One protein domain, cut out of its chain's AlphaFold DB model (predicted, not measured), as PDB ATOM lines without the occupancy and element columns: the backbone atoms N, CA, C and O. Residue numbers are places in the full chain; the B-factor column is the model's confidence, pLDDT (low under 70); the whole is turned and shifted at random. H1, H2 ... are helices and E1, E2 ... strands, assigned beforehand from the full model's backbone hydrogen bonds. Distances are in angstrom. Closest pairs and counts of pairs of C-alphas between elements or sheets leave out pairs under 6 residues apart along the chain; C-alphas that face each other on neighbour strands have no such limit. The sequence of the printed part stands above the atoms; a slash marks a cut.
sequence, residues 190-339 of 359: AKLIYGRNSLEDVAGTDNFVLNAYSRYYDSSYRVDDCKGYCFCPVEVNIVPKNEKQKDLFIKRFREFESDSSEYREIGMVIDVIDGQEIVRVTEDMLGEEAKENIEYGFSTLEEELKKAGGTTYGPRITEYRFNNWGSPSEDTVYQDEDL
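What this domain is: This is residues 190 to 339 of the 359 residues of an uncharacterized protein of Lachnospiraceae bacterium (UniProt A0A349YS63). A twisted antiparallel sheet, whose edge strands E4 and E6 come together at Asn 237 and Arg 321, makes the body, and a long two-stranded arm of E5 and E6 runs from it to a small head, the helical hairpin H2 and H3. H1 packs on the body near E2, the short H4 only grazes it, and the hairpin of E3 and E4 reaches the opposite end of the long axis from the head. The printed part has 150 residues, with four named helices and six named strands; along the chain come first the strands E1 to E4, then H1, E5, the helices H2 and H3, E6 and last H4; the class is mixed, helices and strands, and the six strands form one branched sheet, in which E3 has three neighbours, E1, E2 and E4. The whole is only just loose, close to extended, with a radius of gyration of the C-alphas of 21.8 A; the arm and its head make much of the length in spans of 75 by 35 by 23 A.

How they stand to each other: Start at E1, residues 190 to 195, which has E3, residues 208 to 222, on one side and E5, residues 263 to 280, on the other side. E1 and E3 are antiparallel, with N 193 and O 213 at 2.8 A; E1 and E5 are antiparallel too, with N 192 and O 266 at 2.8 A. E2, residues 199 to 201, and E4, residues 227 to 238, join E3 in a meander, each strand the antiparallel neighbour of the one before. E3 has three neighbours: E1 and E2 on one side, E4 on the other side. In the hairpin of E2 and E3, N 200 and O 209 are 2.9 A apart; in that of E3 and E4, N 214 and O 232 are 2.8 A apart. H1, residues 243 to 254, is on the sheet at a height over the sheet of 8.2 A, over none of the strands, but only just, with 2 of its C-alphas falling on E4; the closest C-alphas of H1 and E2 are those of Phe 253 and Leu 199, 6.2 A apart. E5 and E6, residues 311 to 331, are antiparallel at 167 degrees, with N 271 and O 321 at 2.8 A and N 279 and O 312 at 2.9 A. Between them in the chain come H2, residues 288 to 295, and H3, residues 301 to 307, which are not on the sheet. H2 and H3 only just touch, with 3 pairs of C-alphas within 8 A, the closest Ile 294 and Leu 301 at 6.0 A; this helical hairpin runs opposite ways at a steep tilt of 38 degrees, only just beyond shallow. The closest C-alphas of E4 and E6 are those of Asn 237 and Arg 321, 4.7 A apart. H4, residues 336 to 339, only grazes the sheet. Every O i to N i+4 pair is within hydrogen-bond range in H1, H2 and H3; H4 is too short for such a pair.

Where its parts are: Find C-alpha 190 at (-33.566, -20.225, 250.661), where E1 begins; E1, residues 190 to 195, is 16.2 A long. After E2, residues 199 to 201, E3 runs 35.1 A from residue 208 to 222 and bends by 97 degrees at residue 219. E4, residues 227 to 238, returns over 32.4 A, and H1, residues 243 to 254, covers 15.9 A. E5 begins with C-alpha 263 at (-33.532, -11.472, 263.892), bends by 84 degrees at residue 276 and ends at residue 280, 38.6 A from its start. H2, residues 288 to 295, and H3, residues 301 to 307, follow. E6, residues 311 to 331, is 43.3 A long and bends by 89 degrees at residue 314. H4, residues 336 to 339, ends with C-alpha 339 at (-23.946, -13.122, 261.970).

The domain as a whole: Look for the two C-alphas farthest apart, those of Asp 224 and Tyr 296, at 76.5 A. The printed part has no cut, and no link is long. The mean pLDDT of the printed part is 82.4; the values under 70 are at residues 223 to 227, 257 to 259, 276 to 283, 285, 302 and 305 to 315.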
ATOM      1  N   ALA A 190     -34.450 -20.518 249.547       94.75
ATOM      2  CA  ALA A 190     -33.566 -20.225 250.661       94.75
ATOM      3  C   ALA A 190     -34.370 -19.832 251.896       94.75
ATOM      4  O   ALA A 190     -35.382 -19.140 251.801       94.75
ATOM      5  N   LYS A 191     -33.869 -20.235 253.062       94.69
ATOM      6  CA  LYS A 191     -34.236 -19.627 254.338       94.69
ATOM      7  C   LYS A 191     -33.248 -18.504 254.615       94.69
ATOM      8  O   LYS A 191     -32.045 -18.763 254.672       94.69
ATOM      9  N   LEU A 192     -33.759 -17.283 254.706       95.19
ATOM     10  CA  LEU A 192     -32.979 -16.076 254.924       95.19
ATOM     11  C   LEU A 192     -33.285 -15.496 256.301       95.19
ATOM     12  O   LEU A 192     -34.440 -15.464 256.717       95.19
ATOM     13  N   ILE A 193     -32.242 -15.037 256.979       94.56
ATOM     14  CA  ILE A 193     -32.309 -14.385 258.284       94.56
ATOM     15  C   ILE A 193     -32.187 -12.882 258.076       94.56
ATOM     16  O   ILE A 193     -31.314 -12.437 257.336       94.56
ATOM     17  N   TYR A 194     -33.056 -12.100 258.702       94.56
ATOM     18  CA  TYR A 194     -33.105 -10.654 258.521       94.56
ATOM     19  C   TYR A 194     -33.424  -9.941 259.837       94.56
ATOM     20  O   TYR A 194     -34.160 -10.463 260.677       94.56
ATOM     21  N   GLY A 195     -32.853  -8.747 260.003       92.25
ATOM     22  CA  GLY A 195     -33.088  -7.873 261.155       92.25
ATOM     23  C   GLY A 195     -34.080  -6.748 260.850       92.25
ATOM     24  O   GLY A 195     -34.559  -6.604 259.723       92.25
ATOM     25  N   ARG A 196     -34.369  -5.906 261.847       87.00
ATOM     26  CA  ARG A 196     -35.346  -4.797 261.744       87.00
ATOM     27  C   ARG A 196     -34.993  -3.727 260.705       87.00
ATOM     28  O   ARG A 196     -35.883  -3.120 260.120       87.00
ATOM     29  N   ASN A 197     -33.701  -3.532 260.452       88.06
ATOM     30  CA  ASN A 197     -33.186  -2.543 259.499       88.06
ATOM     31  C   ASN A 197     -32.775  -3.178 258.159       88.06
ATOM     32  O   ASN A 197     -31.963  -2.620 257.435       88.06
ATOM     33  N   SER A 198     -33.300  -4.365 257.842       93.25
ATOM     34  CA  SER A 198     -32.902  -5.124 256.648       93.25
ATOM     35  C   SER A 198     -33.478  -4.594 255.336       93.25
ATOM     36  O   SER A 198     -32.944  -4.922 254.283       93.25
ATOM     37  N   LEU A 199     -34.572  -3.824 255.366       95.56
ATOM     38  CA  LEU A 199     -35.276  -3.375 254.161       95.56
ATOM     39  C   LEU A 199     -34.981  -1.906 253.840       95.56
ATOM     40  O   LEU A 199     -35.535  -0.999 254.473       95.56
ATOM     41  N   GLU A 200     -34.195  -1.683 252.793       96.25
ATOM     42  CA  GLU A 200     -33.786  -0.365 252.311       96.25
ATOM     43  C   GLU A 200     -34.596   0.064 251.082       96.25
ATOM     44  O   GLU A 200     -34.852  -0.737 250.183       96.25
ATOM     45  N   ASP A 201     -35.008   1.334 251.038       94.50
ATOM     46  CA  ASP A 201     -35.673   1.926 249.873       94.50
ATOM     47  C   ASP A 201     -34.650   2.227 248.766       94.50
ATOM     48  O   ASP A 201     -33.618   2.856 249.010       94.50
ATOM     49  N   VAL A 202     -34.958   1.852 247.524       92.38
ATOM     50  CA  VAL A 202     -34.137   2.229 246.367       92.38
ATOM     51  C   VAL A 202     -34.541   3.626 245.902       92.38
ATOM     52  O   VAL A 202     -35.630   3.827 245.358       92.38
ATOM     53  N   ALA A 203     -33.645   4.594 246.099       88.56
ATOM     54  CA  ALA A 203     -33.893   6.006 245.822       88.56
ATOM     55  C   ALA A 203     -34.458   6.253 244.410       88.56
ATOM     56  O   ALA A 203     -33.901   5.808 243.409       88.56
ATOM     57  N   GLY A 204     -35.562   7.004 244.338       84.25
ATOM     58  CA  GLY A 204     -36.227   7.346 243.077       84.25
ATOM     59  C   GLY A 204     -37.104   6.237 242.486       84.25
ATOM     60  O   GLY A 204     -37.580   6.390 241.364       84.25
ATOM     61  N   THR A 205     -37.333   5.141 243.216       89.12
ATOM     62  CA  THR A 205     -38.180   4.020 242.782       89.12
ATOM     63  C   THR A 205     -39.090   3.541 243.918       89.12
ATOM     64  O   THR A 205     -38.923   3.944 245.067       89.12
ATOM     65  N   ASP A 206     -40.024   2.641 243.603       87.56
ATOM     66  CA  ASP A 206     -40.832   1.907 244.589       87.56
ATOM     67  C   ASP A 206     -40.218   0.547 244.986       87.56
ATOM     68  O   ASP A 206     -40.892  -0.290 245.592       87.56
ATOM     69  N   ASN A 207     -38.961   0.299 244.611       92.62
ATOM     70  CA  ASN A 207     -38.268  -0.959 244.869       92.62
ATOM     71  C   ASN A 207     -37.553  -0.940 246.222       92.62
ATOM     72  O   ASN A 207     -37.228   0.119 246.762       92.62
ATOM     73  N   PHE A 208     -37.238  -2.134 246.720       95.25
ATOM     74  CA  PHE A 208     -36.447  -2.305 247.933       95.25
ATOM     75  C   PHE A 208     -35.249  -3.220 247.707       95.25
ATOM     76  O   PHE A 208     -35.294  -4.115 246.858       95.25
ATOM     77  N   VAL A 209     -34.225  -3.051 248.539       96.62
ATOM     78  CA  VAL A 209     -33.164  -4.041 248.748       96.62
ATOM     79  C   VAL A 209     -33.356  -4.646 250.132       96.62
ATOM     80  O   VAL A 209     -33.467  -3.929 251.125       96.62
ATOM     81  N   LEU A 210     -33.436  -5.974 250.195       96.81
ATOM     82  CA  LEU A 210     -33.442  -6.719 251.446       96.81
ATOM     83  C   LEU A 210     -32.034  -7.247 251.734       96.81
ATOM     84  O   LEU A 210     -31.561  -8.153 251.046       96.81
ATOM     85  N   ASN A 211     -31.419  -6.721 252.786       96.50
ATOM     86  CA  ASN A 211     -30.150  -7.172 253.342       96.50
ATOM     87  C   ASN A 211     -30.402  -8.295 254.351       96.50
ATOM     88  O   ASN A 211     -30.934  -8.074 255.441       96.50
ATOM     89  N   ALA A 212     -30.048  -9.520 253.975       95.25
ATOM     90  CA  ALA A 212     -30.304 -10.714 254.768       95.25
ATOM     91  C   ALA A 212     -29.075 -11.628 254.830       95.25
ATOM     92  O   ALA A 212     -28.044 -11.376 254.212       95.25
ATOM     93  N   TYR A 213     -29.201 -12.729 255.562       94.00
ATOM     94  CA  TYR A 213     -28.154 -13.721 255.745       94.00
ATOM     95  C   TYR A 213     -28.659 -15.108 255.375       94.00
ATOM     96  O   TYR A 213     -29.751 -15.524 255.762       94.00
ATOM     97  N   SER A 214     -27.847 -15.861 254.643       92.31
ATOM     98  CA  SER A 214     -28.061 -17.283 254.412       92.31
ATOM     99  C   SER A 214     -27.122 -18.095 255.289       92.31
ATOM    100  O   SER A 214     -25.916 -17.856 255.315       92.31
ATOM    101  N   ARG A 215     -27.671 -19.088 255.986       89.25
ATOM    102  CA  ARG A 215     -26.883 -20.019 256.792       89.25
ATOM    103  C   ARG A 215     -26.284 -21.117 255.916       89.25
ATOM    104  O   ARG A 215     -27.017 -21.825 255.224       89.25
ATOM    105  N   TYR A 216     -24.982 -21.338 256.034       88.12
ATOM    106  CA  TYR A 216     -24.269 -22.437 255.387       88.12
ATOM    107  C   TYR A 216     -23.436 -23.225 256.398       88.12
ATOM    108  O   TYR A 216     -23.346 -22.852 257.566       88.12
ATOM    109  N   TYR A 217     -22.910 -24.367 255.966       84.94
ATOM    110  CA  TYR A 217     -22.058 -25.211 256.791       84.94
ATOM    111  C   TYR A 217     -20.628 -25.166 256.261       84.94
ATOM    112  O   TYR A 217     -20.418 -25.390 255.069       84.94
ATOM    113  N   ASP A 218     -19.672 -24.933 257.152       82.75
ATOM    114  CA  ASP A 218     -18.244 -25.033 256.892       82.75
ATOM    115  C   ASP A 218     -17.588 -25.828 258.025       82.75
ATOM    116  O   ASP A 218     -17.570 -25.420 259.189       82.75
ATOM    117  N   SER A 219     -17.054 -27.004 257.686       77.50
ATOM    118  CA  SER A 219     -16.413 -27.892 258.658       77.50
ATOM    119  C   SER A 219     -15.161 -27.288 259.285       77.50
ATOM    120  O   SER A 219     -14.790 -27.704 260.378       77.50
ATOM    121  N   SER A 220     -14.521 -26.327 258.614       76.19
ATOM    122  CA  SER A 220     -13.302 -25.670 259.098       76.19
ATOM    123  C   SER A 220     -13.568 -24.811 260.339       76.19
ATOM    124  O   SER A 220     -12.658 -24.570 261.121       76.19
ATOM    125  N   TYR A 221     -14.822 -24.396 260.546       72.75
ATOM    126  CA  TYR A 221     -15.274 -23.571 261.673       72.75
ATOM    127  C   TYR A 221     -16.054 -24.363 262.714       72.75
ATOM    128  O   TYR A 221     -16.836 -23.810 263.486       72.75
ATOM    129  N   ARG A 222     -15.892 -25.686 262.722       70.50
ATOM    130  CA  ARG A 222     -16.506 -26.521 263.742       70.50
ATOM    131  C   ARG A 222     -15.732 -26.367 265.053       70.50
ATOM    132  O   ARG A 222     -14.698 -26.997 265.232       70.50
ATOM    133  N   VAL A 223     -16.278 -25.572 265.964       67.38
ATOM    134  CA  VAL A 223     -15.834 -25.418 267.359       67.38
ATOM    135  C   VAL A 223     -16.983 -25.780 268.310       67.38
ATOM    136  O   VAL A 223     -18.105 -26.030 267.862       67.38
ATOM    137  N   ASP A 224     -16.732 -25.854 269.617       57.75
ATOM    138  CA  ASP A 224     -17.765 -26.250 270.591       57.75
ATOM    139  C   ASP A 224     -18.986 -25.313 270.573       57.75
ATOM    140  O   ASP A 224     -20.128 -25.782 270.628       57.75
ATOM    141  N   ASP A 225     -18.748 -24.010 270.402       57.19
ATOM    142  CA  ASP A 225     -19.789 -22.972 270.413       57.19
ATOM    143  C   ASP A 225     -20.524 -22.857 269.067       57.19
ATOM    144  O   ASP A 225     -21.724 -22.586 269.008       57.19
ATOM    145  N   CYS A 226     -19.831 -23.159 267.967       58.59
ATOM    146  CA  CYS A 226     -20.380 -23.142 266.621       58.59
ATOM    147  C   CYS A 226     -20.155 -24.500 265.959       58.59
ATOM    148  O   CYS A 226     -19.050 -24.843 265.544       58.59
ATOM    149  N   LYS A 227     -21.233 -25.275 265.787       67.38
ATOM    150  CA  LYS A 227     -21.219 -26.614 265.160       67.38
ATOM    151  C   LYS A 227     -20.915 -26.586 263.646       67.38
ATOM    152  O   LYS A 227     -21.453 -27.412 262.911       67.38
ATOM    153  N   GLY A 228     -20.089 -25.646 263.180       73.88
ATOM    154  CA  GLY A 228     -19.709 -25.414 261.787       73.88
ATOM    155  C   GLY A 228     -20.756 -24.649 260.979       73.88
ATOM    156  O   GLY A 228     -20.732 -24.718 259.757       73.88
ATOM    157  N   TYR A 229     -21.721 -23.983 261.622       81.38
ATOM    158  CA  TYR A 229     -22.740 -23.200 260.921       81.38
ATOM    159  C   TYR A 229     -22.357 -21.727 260.876       81.38
ATOM    160  O   TYR A 229     -22.264 -21.077 261.907       81.38
ATOM    161  N   CYS A 230     -22.219 -21.200 259.669       86.31
ATOM    162  CA  CYS A 230     -21.813 -19.826 259.416       86.31
ATOM    163  C   CYS A 230     -22.882 -19.078 258.616       86.31
ATOM    164  O   CYS A 230     -23.801 -19.690 258.054       86.31
ATOM    165  N   PHE A 231     -22.731 -17.758 258.503       88.94
ATOM    166  CA  PHE A 231     -23.655 -16.900 257.768       88.94
ATOM    167  C   PHE A 231     -22.965 -16.205 256.597       88.94
ATOM    168  O   PHE A 231     -21.809 -15.796 256.666       88.94
ATOM    169  N   CYS A 232     -23.680 -16.131 255.482       90.06
ATOM    170  CA  CYS A 232     -23.277 -15.439 254.269       90.06
ATOM    171  C   CYS A 232     -24.266 -14.299 254.037       90.06
ATOM    172  O   CYS A 232     -25.458 -14.592 253.906       90.06
ATOM    173  N   PRO A 233     -23.823 -13.038 253.923       92.19
ATOM    174  CA  PRO A 233     -24.710 -11.952 253.538       92.19
ATOM    175  C   PRO A 233     -25.279 -12.198 252.131       92.19
ATOM    176  O   PRO A 233     -24.622 -12.752 251.237       92.19
ATOM    177  N   VAL A 234     -26.544 -11.835 251.950       93.00
ATOM    178  CA  VAL A 234     -27.305 -11.953 250.707       93.00
ATOM    179  C   VAL A 234     -28.186 -10.721 250.562       93.00
ATOM    180  O   VAL A 234     -29.060 -10.478 251.388       93.00
ATOM    181  N   GLU A 235     -27.992  -9.999 249.467       95.38
ATOM    182  CA  GLU A 235     -28.877  -8.916 249.050       95.38
ATOM    183  C   GLU A 235     -29.942  -9.475 248.106       95.38
ATOM    184  O   GLU A 235     -29.620 -10.209 247.164       95.38
ATOM    185  N   VAL A 236     -31.210  -9.159 248.365       96.50
ATOM    186  CA  VAL A 236     -32.342  -9.562 247.523       96.50
ATOM    187  C   VAL A 236     -33.113  -8.329 247.072       96.50
ATOM    188  O   VAL A 236     -33.708  -7.624 247.884       96.50
ATOM    189  N   ASN A 237     -33.164  -8.110 245.761       95.69
ATOM    190  CA  ASN A 237     -33.944  -7.049 245.142       95.69
ATOM    191  C   ASN A 237     -35.433  -7.403 245.153       95.69
ATOM    192  O   ASN A 237     -35.849  -8.485 244.727       95.69
ATOM    193  N   ILE A 238     -36.255  -6.470 245.618       94.62
ATOM    194  CA  ILE A 238     -37.706  -6.602 245.687       94.62
ATOM    195  C   ILE A 238     -38.317  -5.549 244.770       94.62
ATOM    196  O   ILE A 238     -38.123  -4.352 244.961       94.62
ATOM    197  N   VAL A 239     -39.094  -6.017 243.793       91.69
ATOM    198  CA  VAL A 239     -39.833  -5.175 242.844       91.69
ATOM    199  C   VAL A 239     -41.327  -5.412 243.075       91.69
ATOM    200  O   VAL A 239     -41.885  -6.380 242.540       91.69
ATOM    201  N   PRO A 240     -41.991  -4.604 243.924       89.19
ATOM    202  CA  PRO A 240     -43.420  -4.744 244.173       89.19
ATOM    203  C   PRO A 240     -44.222  -4.538 242.884       89.19
ATOM    204  O   PRO A 240     -43.967  -3.621 242.111       89.19
ATOM    205  N   LYS A 241     -45.240  -5.371 242.649       86.31
ATOM    206  CA  LYS A 241     -46.108  -5.252 241.460       86.31
ATOM    207  C   LYS A 241     -47.235  -4.230 241.632       86.31
ATOM    208  O   LYS A 241     -47.933  -3.927 240.670       86.31
ATOM    209  N   ASN A 242     -47.497  -3.804 242.864       87.06
ATOM    210  CA  ASN A 242     -48.536  -2.845 243.233       87.06
ATOM    211  C   ASN A 242     -48.324  -2.354 244.674       87.06
ATOM    212  O   ASN A 242     -47.617  -2.997 245.452       87.06
ATOM    213  N   GLU A 243     -49.018  -1.276 245.043       90.00
ATOM    214  CA  GLU A 243     -48.984  -0.687 246.392       90.00
ATOM    215  C   GLU A 243     -49.293  -1.698 247.504       90.00
ATOM    216  O   GLU A 243     -48.608  -1.743 248.515       90.00
ATOM    217  N   LYS A 244     -50.246  -2.620 247.298       91.94
ATOM    218  CA  LYS A 244     -50.561  -3.636 248.320       91.94
ATOM    219  C   LYS A 244     -49.384  -4.569 248.607       91.94
ATOM    220  O   LYS A 244     -49.231  -5.034 249.733       91.94
ATOM    221  N   GLN A 245     -48.579  -4.896 247.593       91.38
ATOM    222  CA  GLN A 245     -47.352  -5.665 247.800       91.38
ATOM    223  C   GLN A 245     -46.289  -4.829 248.508       91.38
ATOM    224  O   GLN A 245     -45.623  -5.354 249.395       91.38
ATOM    225  N   LYS A 246     -46.164  -3.547 248.158       91.50
ATOM    226  CA  LYS A 246     -45.250  -2.608 248.815       91.50
ATOM    227  C   LYS A 246     -45.541  -2.517 250.318       91.50
ATOM    228  O   LYS A 246     -44.656  -2.800 251.124       91.50
ATOM    229  N   ASP A 247     -46.799  -2.272 250.679       92.94
ATOM    230  CA  ASP A 247     -47.270  -2.239 252.068       92.94
ATOM    231  C   ASP A 247     -46.988  -3.558 252.801       92.94
ATOM    232  O   ASP A 247     -46.564  -3.565 253.956       92.94
ATOM    233  N   LEU A 248     -47.182  -4.698 252.125       92.44
ATOM    234  CA  LEU A 248     -46.894  -6.013 252.697       92.44
ATOM    235  C   LEU A 248     -45.405  -6.188 253.030       92.44
ATOM    236  O   LEU A 248     -45.095  -6.765 254.072       92.44
ATOM    237  N   PHE A 249     -44.493  -5.732 252.167       93.38
ATOM    238  CA  PHE A 249     -43.053  -5.827 252.423       93.38
ATOM    239  C   PHE A 249     -42.622  -4.925 253.576       93.38
ATOM    240  O   PHE A 249     -41.909  -5.395 254.462       93.38
ATOM    241  N   ILE A 250     -43.115  -3.684 253.613       92.25
ATOM    242  CA  ILE A 250     -42.883  -2.750 254.722       92.25
ATOM    243  C   ILE A 250     -43.348  -3.383 256.032       92.25
ATOM    244  O   ILE A 250     -42.551  -3.544 256.954       92.25
ATOM    245  N   LYS A 251     -44.600  -3.848 256.079       90.62
ATOM    246  CA  LYS A 251     -45.148  -4.522 257.256       90.62
ATOM    247  C   LYS A 251     -44.303  -5.729 257.664       90.62
ATOM    248  O   LYS A 251     -44.014  -5.923 258.832       90.62
ATOM    249  N   ARG A 252     -43.884  -6.569 256.717       90.06
ATOM    250  CA  ARG A 252     -43.182  -7.820 257.037       90.06
ATOM    251  C   ARG A 252     -41.751  -7.626 257.538       90.06
ATOM    252  O   ARG A 252     -41.303  -8.414 258.371       90.06
ATOM    253  N   PHE A 253     -41.039  -6.645 256.993       91.69
ATOM    254  CA  PHE A 253     -39.608  -6.471 257.245       91.69
ATOM    255  C   PHE A 253     -39.280  -5.308 258.185       91.69
ATOM    256  O   PHE A 253     -38.208  -5.322 258.777       91.69
ATOM    257  N   ARG A 254     -40.188  -4.337 258.365       87.81
ATOM    258  CA  ARG A 254     -40.006  -3.212 259.301       87.81
ATOM    259  C   ARG A 254     -40.854  -3.346 260.567       87.81
ATOM    260  O   ARG A 254     -40.418  -2.919 261.631       87.81
ATOM    261  N   GLU A 255     -42.035  -3.962 260.483       83.56
ATOM    262  CA  GLU A 255     -42.935  -4.138 261.633       83.56
ATOM    263  C   GLU A 255     -42.808  -5.560 262.197       83.56
ATOM    264  O   GLU A 255     -43.528  -6.489 261.824       83.56
ATOM    265  N   PHE A 256     -41.850  -5.753 263.102       78.25
ATOM    266  CA  PHE A 256     -41.726  -7.017 263.826       78.25
ATOM    267  C   PHE A 256     -42.920  -7.150 264.782       78.25
ATOM    268  O   PHE A 256     -43.217  -6.233 265.540       78.25
ATOM    269  N   GLU A 257     -43.622  -8.286 264.738       68.56
ATOM    270  CA  GLU A 257     -44.813  -8.519 265.575       68.56
ATOM    271  C   GLU A 257     -44.463  -8.647 267.071       68.56
ATOM    272  O   GLU A 257     -45.335  -8.469 267.922       68.56
ATOM    273  N   SER A 258     -43.199  -8.939 267.393       65.06
ATOM    274  CA  SER A 258     -42.680  -9.112 268.748       65.06
ATOM    275  C   SER A 258     -41.374  -8.327 268.952       65.06
ATOM    276  O   SER A 258     -40.513  -8.264 268.072       65.06
ATOM    277  N   ASP A 259     -41.197  -7.763 270.152       66.88
ATOM    278  CA  ASP A 259     -39.914  -7.199 270.612       66.88
ATOM    279  C   ASP A 259     -38.949  -8.255 271.164       66.88
ATOM    280  O   ASP A 259     -37.874  -7.924 271.649       66.88
ATOM    281  N   SER A 260     -39.313  -9.536 271.083       71.19
ATOM    282  CA  SER A 260     -38.527 -10.626 271.661       71.19
ATOM    283  C   SER A 260     -37.402 -11.146 270.770       71.19
ATOM    284  O   SER A 260     -36.586 -11.916 271.266       71.19
ATOM    285  N   SER A 261     -37.351 -10.777 269.484       78.75
ATOM    286  CA  SER A 261     -36.268 -11.193 268.581       78.75
ATOM    287  C   SER A 261     -35.664 -10.021 267.809       78.75
ATOM    288  O   SER A 261     -36.376  -9.158 267.283       78.75
ATOM    289  N   GLU A 262     -34.332 -10.004 267.735       85.38
ATOM    290  CA  GLU A 262     -33.569  -9.074 266.890       85.38
ATOM    291  C   GLU A 262     -33.598  -9.511 265.420       85.38
ATOM    292  O   GLU A 262     -33.723  -8.681 264.515       85.38
ATOM    293  N   TYR A 263     -33.569 -10.831 265.200       91.06
ATOM    294  CA  TYR A 263     -33.532 -11.472 263.892       91.06
ATOM    295  C   TYR A 263     -34.667 -12.477 263.705       91.06
ATOM    296  O   TYR A 263     -35.004 -13.253 264.605       91.06
ATOM    297  N   ARG A 264     -35.210 -12.521 262.486       92.31
ATOM    298  CA  ARG A 264     -36.245 -13.475 262.058       92.31
ATOM    299  C   ARG A 264     -35.770 -14.272 260.849       92.31
ATOM    300  O   ARG A 264     -34.986 -13.771 260.049       92.31
ATOM    301  N   GLU A 265     -36.246 -15.503 260.698       93.38
ATOM    302  CA  GLU A 265     -35.991 -16.359 259.533       93.38
ATOM    303  C   GLU A 265     -37.243 -16.401 258.651       93.38
ATOM    304  O   GLU A 265     -38.358 -16.523 259.149       93.38
ATOM    305  N   ILE A 266     -37.079 -16.323 257.331       94.50
ATOM    306  CA  ILE A 266     -38.170 -16.480 256.366       94.50
ATOM    307  C   ILE A 266     -37.726 -17.303 255.161       94.50
ATOM    308  O   ILE A 266     -36.604 -17.184 254.673       94.50
ATOM    309  N   GLY A 267     -38.623 -18.145 254.652       95.94
ATOM    310  CA  GLY A 267     -38.402 -18.862 253.404       95.94
ATOM    311  C   GLY A 267     -38.749 -17.983 252.209       95.94
ATOM    312  O   GLY A 267     -39.857 -17.447 252.132       95.94
ATOM    313  N   MET A 268     -37.844 -17.880 251.241       96.12
ATOM    314  CA  MET A 268     -38.024 -17.113 250.008       96.12
ATOM    315  C   MET A 268     -37.681 -17.967 248.785       96.12
ATOM    316  O   MET A 268     -36.729 -18.748 248.784       96.12
ATOM    317  N   VAL A 269     -38.474 -17.791 247.731       96.50
ATOM    318  CA  VAL A 269     -38.159 -18.209 246.366       96.50
ATOM    319  C   VAL A 269     -37.589 -16.994 245.648       96.50
ATOM    320  O   VAL A 269     -38.234 -15.945 245.577       96.50
ATOM    321  N   ILE A 270     -36.372 -17.139 245.146       96.44
ATOM    322  CA  ILE A 270     -35.536 -16.062 244.627       96.44
ATOM    323  C   ILE A 270     -35.139 -16.421 243.201       96.44
ATOM    324  O   ILE A 270     -34.556 -17.481 242.978       96.44
ATOM    325  N   ASP A 271     -35.432 -15.555 242.239       95.12
ATOM    326  CA  ASP A 271     -34.903 -15.683 240.885       95.12
ATOM    327  C   ASP A 271     -33.428 -15.258 240.878       95.12
ATOM    328  O   ASP A 271     -33.061 -14.227 241.445       95.12
ATOM    329  N   VAL A 272     -32.576 -16.058 240.239       94.50
ATOM    330  CA  VAL A 272     -31.165 -15.719 240.023       94.50
ATOM    331  C   VAL A 272     -31.026 -15.181 238.614       94.50
ATOM    332  O   VAL A 272     -31.203 -15.914 237.640       94.50
ATOM    333  N   ILE A 273     -30.687 -13.907 238.512       90.25
ATOM    334  CA  ILE A 273     -30.469 -13.234 237.241       90.25
ATOM    335  C   ILE A 273     -28.958 -13.104 237.059       90.25
ATOM    336  O   ILE A 273     -28.261 -12.632 237.949       90.25
ATOM    337  N   ASP A 274     -28.444 -13.574 235.927       86.56
ATOM    338  CA  ASP A 274     -27.045 -13.414 235.512       86.56
ATOM    339  C   ASP A 274     -27.006 -13.324 233.987       86.56
ATOM    340  O   ASP A 274     -26.672 -14.276 233.270       86.56
ATOM    341  N   GLY A 275     -27.448 -12.181 233.477       78.31
ATOM    342  CA  GLY A 275     -27.783 -12.022 232.071       78.31
ATOM    343  C   GLY A 275     -27.852 -10.569 231.642       78.31
ATOM    344  O   GLY A 275     -27.723  -9.654 232.450       78.31
ATOM    345  N   GLN A 276     -28.019 -10.352 230.340       62.50
ATOM    346  CA  GLN A 276     -28.312  -9.016 229.828       62.50
ATOM    347  C   GLN A 276     -29.763  -8.664 230.126       62.50
ATOM    348  O   GLN A 276     -30.673  -9.432 229.792       62.50
ATOM    349  N   GLU A 277     -29.958  -7.511 230.757       57.38
ATOM    350  CA  GLU A 277     -31.282  -6.976 231.025       57.38
ATOM    351  C   GLU A 277     -32.033  -6.743 229.706       57.38
ATOM    352  O   GLU A 277     -31.454  -6.288 228.719       57.38
ATOM    353  N   ILE A 278     -33.325  -7.069 229.667       56.81
ATOM    354  CA  ILE A 278     -34.198  -6.694 228.551       56.81
ATOM    355  C   ILE A 278     -34.871  -5.383 228.948       56.81
ATOM    356  O   ILE A 278     -35.767  -5.379 229.790       56.81
ATOM    357  N   VAL A 279     -34.439  -4.280 228.345       54.88
ATOM    358  CA  VAL A 279     -34.983  -2.945 228.606       54.88
ATOM    359  C   VAL A 279     -36.026  -2.641 227.539       54.88
ATOM    360  O   VAL A 279     -35.825  -2.942 226.363       54.88
ATOM    361  N   ARG A 280     -37.173  -2.071 227.917       50.66
ATOM    362  CA  ARG A 280     -38.124  -1.563 226.916       50.66
ATOM    363  C   ARG A 280     -37.481  -0.399 226.179       50.66
ATOM    364  O   ARG A 280     -36.914   0.475 226.822       50.66
ATOM    365  N   VAL A 281     -37.581  -0.395 224.852       54.69
ATOM    366  CA  VAL A 281     -37.116   0.753 224.067       54.69
ATOM    367  C   VAL A 281     -37.951   1.955 224.497       54.69
ATOM    368  O   VAL A 281     -39.181   1.891 224.502       54.69
ATOM    369  N   THR A 282     -37.279   3.015 224.918       65.38
ATOM    370  CA  THR A 282     -37.875   4.306 225.262       65.38
ATOM    371  C   THR A 282     -37.588   5.314 224.148       65.38
ATOM    372  O   THR A 282     -36.744   5.076 223.283       65.38
ATOM    373  N   GLU A 283     -38.331   6.420 224.110       59.81
ATOM    374  CA  GLU A 283     -38.254   7.425 223.035       59.81
ATOM    375  C   GLU A 283     -36.832   7.966 222.814       59.81
ATOM    376  O   GLU A 283     -36.393   8.169 221.684       59.81
ATOM    377  N   ASP A 284     -36.062   8.129 223.886       70.00
ATOM    378  CA  ASP A 284     -34.667   8.563 223.870       70.00
ATOM    379  C   ASP A 284     -33.722   7.564 223.180       70.00
ATOM    380  O   ASP A 284     -32.695   7.986 222.644       70.00
ATOM    381  N   MET A 285     -34.096   6.283 223.109       65.94
ATOM    382  CA  MET A 285     -33.341   5.218 222.439       65.94
ATOM    383  C   MET A 285     -33.660   5.088 220.942       65.94
ATOM    384  O   MET A 285     -33.009   4.310 220.245       65.94
ATOM    385  N   LEU A 286     -34.646   5.836 220.434       75.88
ATOM    386  CA  LEU A 286     -34.948   5.891 219.005       75.88
ATOM    387  C   LEU A 286     -33.847   6.649 218.243       75.88
ATOM    388  O   LEU A 286     -33.288   7.638 218.732       75.88
ATOM    389  N   GLY A 287     -33.541   6.180 217.029       78.50
ATOM    390  CA  GLY A 287     -32.639   6.876 216.108       78.50
ATOM    391  C   GLY A 287     -33.197   8.238 215.681       78.50
ATOM    392  O   GLY A 287     -34.402   8.470 215.781       78.50
ATOM    393  N   GLU A 288     -32.331   9.132 215.198       82.00
ATOM    394  CA  GLU A 288     -32.712  10.507 214.824       82.00
ATOM    395  C   GLU A 288     -33.857  10.539 213.802       82.00
ATOM    396  O   GLU A 288     -34.825  11.256 214.008       82.00
ATOM    397  N   GLU A 289     -33.831   9.670 212.790       79.81
ATOM    398  CA  GLU A 289     -34.899   9.564 211.784       79.81
ATOM    399  C   GLU A 289     -36.260   9.164 212.388       79.81
ATOM    400  O   GLU A 289     -37.300   9.688 212.001       79.81
ATOM    401  N   ALA A 290     -36.276   8.261 213.374       76.12
ATOM    402  CA  ALA A 290     -37.508   7.859 214.054       76.12
ATOM    403  C   ALA A 290     -38.049   8.985 214.949       76.12
ATOM    404  O   ALA A 290     -39.259   9.195 215.007       76.12
ATOM    405  N   LYS A 291     -37.160   9.748 215.597       80.81
ATOM    406  CA  LYS A 291     -37.531  10.946 216.367       80.81
ATOM    407  C   LYS A 291     -38.074  12.051 215.459       80.81
ATOM    408  O   LYS A 291     -39.123  12.608 215.768       80.81
ATOM    409  N   GLU A 292     -37.441  12.298 214.313       81.06
ATOM    410  CA  GLU A 292     -37.922  13.247 213.301       81.06
ATOM    411  C   GLU A 292     -39.289  12.824 212.740       81.06
ATOM    412  O   GLU A 292     -40.197  13.645 212.633       81.06
ATOM    413  N   ASN A 293     -39.496  11.539 212.441       80.69
ATOM    414  CA  ASN A 293     -40.788  11.048 211.948       80.69
ATOM    415  C   ASN A 293     -41.929  11.245 212.962       80.69
ATOM    416  O   ASN A 293     -43.058  11.536 212.556       80.69
ATOM    417  N   ILE A 294     -41.640  11.125 214.262       81.31
ATOM    418  CA  ILE A 294     -42.588  11.447 215.338       81.31
ATOM    419  C   ILE A 294     -42.829  12.958 215.406       81.31
ATOM    420  O   ILE A 294     -43.981  13.391 215.439       81.31
ATOM    421  N   GLU A 295     -41.762  13.761 215.391       82.31
ATOM    422  CA  GLU A 295     -41.829  15.223 215.494       82.31
ATOM    423  C   GLU A 295     -42.632  15.850 214.345       82.31
ATOM    424  O   GLU A 295     -43.492  16.704 214.570       82.31
ATOM    425  N   TYR A 296     -42.410  15.389 213.114       84.94
ATOM    426  CA  TYR A 296     -43.117  15.869 211.925       84.94
ATOM    427  C   TYR A 296     -44.470  15.172 211.687       84.94
ATOM    428  O   TYR A 296     -45.156  15.482 210.711       84.94
ATOM    429  N   GLY A 297     -44.886  14.260 212.576       72.25
ATOM    430  CA  GLY A 297     -46.202  13.615 212.542       72.25
ATOM    431  C   GLY A 297     -46.392  12.583 211.425       72.25
ATOM    432  O   GLY A 297     -47.531  12.275 211.068       72.25
ATOM    433  N   PHE A 298     -45.304  12.050 210.864       75.25
ATOM    434  CA  PHE A 298     -45.342  10.956 209.886       75.25
ATOM    435  C   PHE A 298     -45.634   9.594 210.531       75.25
ATOM    436  O   PHE A 298     -46.128   8.688 209.857       75.25
ATOM    437  N   SER A 299     -45.350   9.454 211.824       79.31
ATOM    438  CA  SER A 299     -45.616   8.262 212.632       79.31
ATOM    439  C   SER A 299     -45.886   8.638 214.085       79.31
ATOM    440  O   SER A 299     -45.507   9.710 214.549       79.31
ATOM    441  N   THR A 300     -46.509   7.740 214.838       79.88
ATOM    442  CA  THR A 300     -46.676   7.899 216.290       79.88
ATOM    443  C   THR A 300     -45.515   7.271 217.066       79.88
ATOM    444  O   THR A 300     -44.867   6.338 216.590       79.88
ATOM    445  N   LEU A 301     -45.279   7.739 218.300       70.38
ATOM    446  CA  LEU A 301     -44.289   7.140 219.207       70.38
ATOM    447  C   LEU A 301     -44.525   5.631 219.383       70.38
ATOM    448  O   LEU A 301     -43.586   4.843 219.369       70.38
ATOM    449  N   GLU A 302     -45.785   5.211 219.496       67.19
ATOM    450  CA  GLU A 302     -46.150   3.802 219.648       67.19
ATOM    451  C   GLU A 302     -45.791   2.967 218.402       67.19
ATOM    452  O   GLU A 302     -45.320   1.833 218.526       67.19
ATOM    453  N   GLU A 303     -45.944   3.529 217.200       72.25
ATOM    454  CA  GLU A 303     -45.559   2.879 215.941       72.25
ATOM    455  C   GLU A 303     -44.041   2.761 215.784       72.25
ATOM    456  O   GLU A 303     -43.559   1.700 215.384       72.25
ATOM    457  N   GLU A 304     -43.281   3.798 216.135       77.06
ATOM    458  CA  GLU A 304     -41.815   3.769 216.052       77.06
ATOM    459  C   GLU A 304     -41.188   2.871 217.124       77.06
ATOM    460  O   GLU A 304     -40.292   2.085 216.819       77.06
ATOM    461  N   LEU A 305     -41.717   2.864 218.353       65.25
ATOM    462  CA  LEU A 305     -41.306   1.913 219.392       65.25
ATOM    463  C   LEU A 305     -41.585   0.458 218.983       65.25
ATOM    464  O   LEU A 305     -40.786  -0.444 219.260       65.25
ATOM    465  N   LYS A 306     -42.696   0.219 218.277       65.06
ATOM    466  CA  LYS A 306     -43.034  -1.096 217.718       65.06
ATOM    467  C   LYS A 306     -42.104  -1.488 216.565       65.06
ATOM    468  O   LYS A 306     -41.701  -2.649 216.496       65.06
ATOM    469  N   LYS A 307     -41.732  -0.546 215.688       69.69
ATOM    470  CA  LYS A 307     -40.739  -0.765 214.617       69.69
ATOM    471  C   LYS A 307     -39.339  -1.031 215.170       69.69
ATOM    472  O   LYS A 307     -38.634  -1.878 214.629       69.69
ATOM    473  N   ALA A 308     -38.970  -0.385 216.273       63.09
ATOM    474  CA  ALA A 308     -37.700  -0.577 216.971       63.09
ATOM    475  C   ALA A 308     -37.596  -1.918 217.732       63.09
ATOM    476  O   ALA A 308     -36.606  -2.169 218.413       63.09
ATOM    477  N   GLY A 309     -38.600  -2.797 217.623       57.50
ATOM    478  CA  GLY A 309     -38.572  -4.137 218.211       57.50
ATOM    479  C   GLY A 309     -39.052  -4.213 219.662       57.50
ATOM    480  O   GLY A 309     -39.007  -5.291 220.246       57.50
ATOM    481  N   GLY A 310     -39.552  -3.113 220.243       56.19
ATOM    482  CA  GLY A 310     -40.204  -3.064 221.561       56.19
ATOM    483  C   GLY A 310     -39.287  -3.253 222.780       56.19
ATOM    484  O   GLY A 310     -39.557  -2.688 223.842       56.19
ATOM    485  N   THR A 311     -38.186  -3.992 222.652       51.47
ATOM    486  CA  THR A 311     -37.176  -4.184 223.699       51.47
ATOM    487  C   THR A 311     -35.757  -4.194 223.125       51.47
ATOM    488  O   THR A 311     -35.515  -4.729 222.047       51.47
ATOM    489  N   THR A 312     -34.804  -3.620 223.861       53.47
ATOM    490  CA  THR A 312     -33.364  -3.650 223.570       53.47
ATOM    491  C   THR A 312     -32.596  -4.338 224.703       53.47
ATOM    492  O   THR A 312     -33.122  -4.541 225.800       53.47
ATOM    493  N   TYR A 313     -31.351  -4.733 224.439       53.19
ATOM    494  CA  TYR A 313     -30.474  -5.338 225.440       53.19
ATOM    495  C   TYR A 313     -29.778  -4.242 226.251       53.19
ATOM    496  O   TYR A 313     -29.005  -3.449 225.712       53.19
ATOM    497  N   GLY A 314     -30.062  -4.207 227.547       58.66
ATOM    498  CA  GLY A 314     -29.411  -3.355 228.530       58.66
ATOM    499  C   GLY A 314     -28.087  -3.932 229.048       58.66
ATOM    500  O   GLY A 314     -27.545  -4.897 228.490       58.66
ATOM    501  N   PRO A 315     -27.536  -3.343 230.126       61.31
ATOM    502  CA  PRO A 315     -26.314  -3.833 230.746       61.31
ATOM    503  C   PRO A 315     -26.487  -5.262 231.278       61.31
ATOM    504  O   PRO A 315     -27.593  -5.757 231.511       61.31
ATOM    505  N   ARG A 316     -25.361  -5.959 231.463       70.12
ATOM    506  CA  ARG A 316     -25.371  -7.253 232.149       70.12
ATOM    507  C   ARG A 316     -25.624  -7.010 233.635       70.12
ATOM    508  O   ARG A 316     -24.872  -6.265 234.256       70.12
ATOM    509  N   ILE A 317     -26.641  -7.663 234.181       80.94
ATOM    510  CA  ILE A 317     -26.988  -7.620 235.599       80.94
ATOM    511  C   ILE A 317     -26.773  -9.000 236.222       80.94
ATOM    512  O   ILE A 317     -27.062 -10.030 235.604       80.94
ATOM    513  N   THR A 318     -26.254  -9.008 237.446       84.88
ATOM    514  CA  THR A 318     -26.157 -10.202 238.284       84.88
ATOM    515  C   THR A 318     -26.826  -9.883 239.611       84.88
ATOM    516  O   THR A 318     -26.288  -9.106 240.392       84.88
ATOM    517  N   GLU A 319     -28.009 -10.442 239.857       90.75
ATOM    518  CA  GLU A 319     -28.792 -10.132 241.053       90.75
ATOM    519  C   GLU A 319     -29.677 -11.294 241.511       90.75
ATOM    520  O   GLU A 319     -30.017 -12.206 240.752       90.75
ATOM    521  N   TYR A 320     -30.082 -11.221 242.775       94.31
ATOM    522  CA  TYR A 320     -31.118 -12.056 243.361       94.31
ATOM    523  C   TYR A 320     -32.402 -11.248 243.450       94.31
ATOM    524  O   TYR A 320     -32.423 -10.207 244.098       94.31
ATOM    525  N   ARG A 321     -33.481 -11.726 242.831       94.88
ATOM    526  CA  ARG A 321     -34.769 -11.029 242.826       94.88
ATOM    527  C   ARG A 321     -35.824 -11.843 243.552       94.88
ATOM    528  O   ARG A 321     -35.988 -13.032 243.289       94.88
ATOM    529  N   PHE A 322     -36.568 -11.216 244.456       95.56
ATOM    530  CA  PHE A 322     -37.693 -11.873 245.111       95.56
ATOM    531  C   PHE A 322     -38.742 -12.307 244.081       95.56
ATOM    532  O   PHE A 322     -39.232 -11.491 243.298       95.56
ATOM    533  N   ASN A 323     -39.123 -13.584 244.127       93.69
ATOM    534  CA  ASN A 323     -40.193 -14.136 243.303       93.69
ATOM    535  C   ASN A 323     -41.444 -14.430 244.140       93.69
ATOM    536  O   ASN A 323     -42.539 -13.962 243.818       93.69
ATOM    537  N   ASN A 324     -41.288 -15.215 245.211       94.31
ATOM    538  CA  ASN A 324     -42.405 -15.668 246.037       94.31
ATOM    539  C   ASN A 324     -41.959 -16.079 247.450       94.31
ATOM    540  O   ASN A 324     -40.773 -16.236 247.731       94.31
ATOM    541  N   TRP A 325     -42.920 -16.297 248.345       94.00
ATOM    542  CA  TRP A 325     -42.677 -16.827 249.684       94.00
ATOM    543  C   TRP A 325     -42.497 -18.350 249.654       94.00
ATOM    544  O   TRP A 325     -43.213 -19.057 248.947       94.00
ATOM    545  N   GLY A 326     -41.543 -18.850 250.437       91.31
ATOM    546  CA  GLY A 326     -41.279 -20.278 250.628       91.31
ATOM    547  C   GLY A 326     -41.844 -20.828 251.941       91.31
ATOM    548  O   GLY A 326     -42.411 -21.916 251.955       91.31
ATOM    549  N   SER A 327     -41.717 -20.079 253.037       91.88
ATOM    550  CA  SER A 327     -42.249 -20.434 254.360       91.88
ATOM    551  C   SER A 327     -42.590 -19.157 255.143       91.88
ATOM    552  O   SER A 327     -42.089 -18.089 254.776       91.88
ATOM    553  N   PRO A 328     -43.445 -19.221 256.181       89.75
ATOM    554  CA  PRO A 328     -43.724 -18.061 257.027       89.75
ATOM    555  C   PRO A 328     -42.461 -17.545 257.731       89.75
ATOM    556  O   PRO A 328     -41.434 -18.224 257.769       89.75
ATOM    557  N   SER A 329     -42.565 -16.320 258.252       90.62
ATOM    558  CA  SER A 329     -41.542 -15.708 259.101       90.62
ATOM    559  C   SER A 329     -41.632 -16.271 260.518       90.62
ATOM    560  O   SER A 329     -42.732 -16.364 261.067       90.62
ATOM    561  N   GLU A 330     -40.488 -16.620 261.097       91.31
ATOM    562  CA  GLU A 330     -40.356 -17.182 262.441       91.31
ATOM    563  C   GLU A 330     -39.268 -16.432 263.218       91.31
ATOM    564  O   GLU A 330     -38.268 -15.992 262.645       91.31
ATOM    565  N   ASP A 331     -39.465 -16.276 264.526       90.31
ATOM    566  CA  ASP A 331     -38.479 -15.646 265.405       90.31
ATOM    567  C   ASP A 331     -37.248 -16.550 265.551       90.31
ATOM    568  O   ASP A 331     -37.360 -17.778 265.601       90.31
ATOM    569  N   THR A 332     -36.063 -15.945 265.624       89.38
ATOM    570  CA  THR A 332     -34.812 -16.676 265.849       89.38
ATOM    571  C   THR A 332     -34.197 -16.320 267.195       89.38
ATOM    572  O   THR A 332     -34.578 -15.340 267.831       89.38
ATOM    573  N   VAL A 333     -33.230 -17.132 267.623       88.56
ATOM    574  CA  VAL A 333     -32.409 -16.871 268.815       88.56
ATOM    575  C   VAL A 333     -31.124 -16.102 268.490       88.56
ATOM    576  O   VAL A 333     -30.347 -15.839 269.399       88.56
ATOM    577  N   TYR A 334     -30.890 -15.783 267.212       87.50
ATOM    578  CA  TYR A 334     -29.641 -15.183 266.754       87.50
ATOM    579  C   TYR A 334     -29.510 -13.728 267.204       87.50
ATOM    580  O   TYR A 334     -30.511 -13.014 267.307       87.50
ATOM    581  N   GLN A 335     -28.270 -13.320 267.445       86.19
ATOM    582  CA  GLN A 335     -27.852 -11.958 267.779       86.19
ATOM    583  C   GLN A 335     -26.824 -11.461 266.749       86.19
ATOM    584  O   GLN A 335     -26.331 -12.239 265.930       86.19
ATOM    585  N   ASP A 336     -26.470 -10.175 266.799       85.31
ATOM    586  CA  ASP A 336     -25.495  -9.565 265.877       85.31
ATOM    587  C   ASP A 336     -24.159 -10.328 265.800       85.31
ATOM    588  O   ASP A 336     -23.616 -10.528 264.712       85.31
ATOM    589  N   GLU A 337     -23.650 -10.796 266.944       83.44
ATOM    590  CA  GLU A 337     -22.380 -11.530 267.054       83.44
ATOM    591  C   GLU A 337     -22.390 -12.847 266.264       83.44
ATOM    592  O   GLU A 337     -21.372 -13.223 265.681       83.44
ATOM    593  N   ASP A 338     -23.547 -13.517 266.175       82.31
ATOM    594  CA  ASP A 338     -23.686 -14.778 265.443       82.31
ATOM    595  C   ASP A 338     -23.527 -14.585 263.931       82.31
ATOM    596  O   ASP A 338     -23.135 -15.517 263.232       82.31
ATOM    597  N   LEU A 339     -23.864 -13.401 263.409       84.12
ATOM    598  CA  LEU A 339     -23.946 -13.122 261.970       84.12
ATOM    599  C   LEU A 339     -22.661 -12.533 261.384       84.12
ATOM    600  O   LEU A 339     -22.593 -12.277 260.176       84.12
TER     601      LEU A 339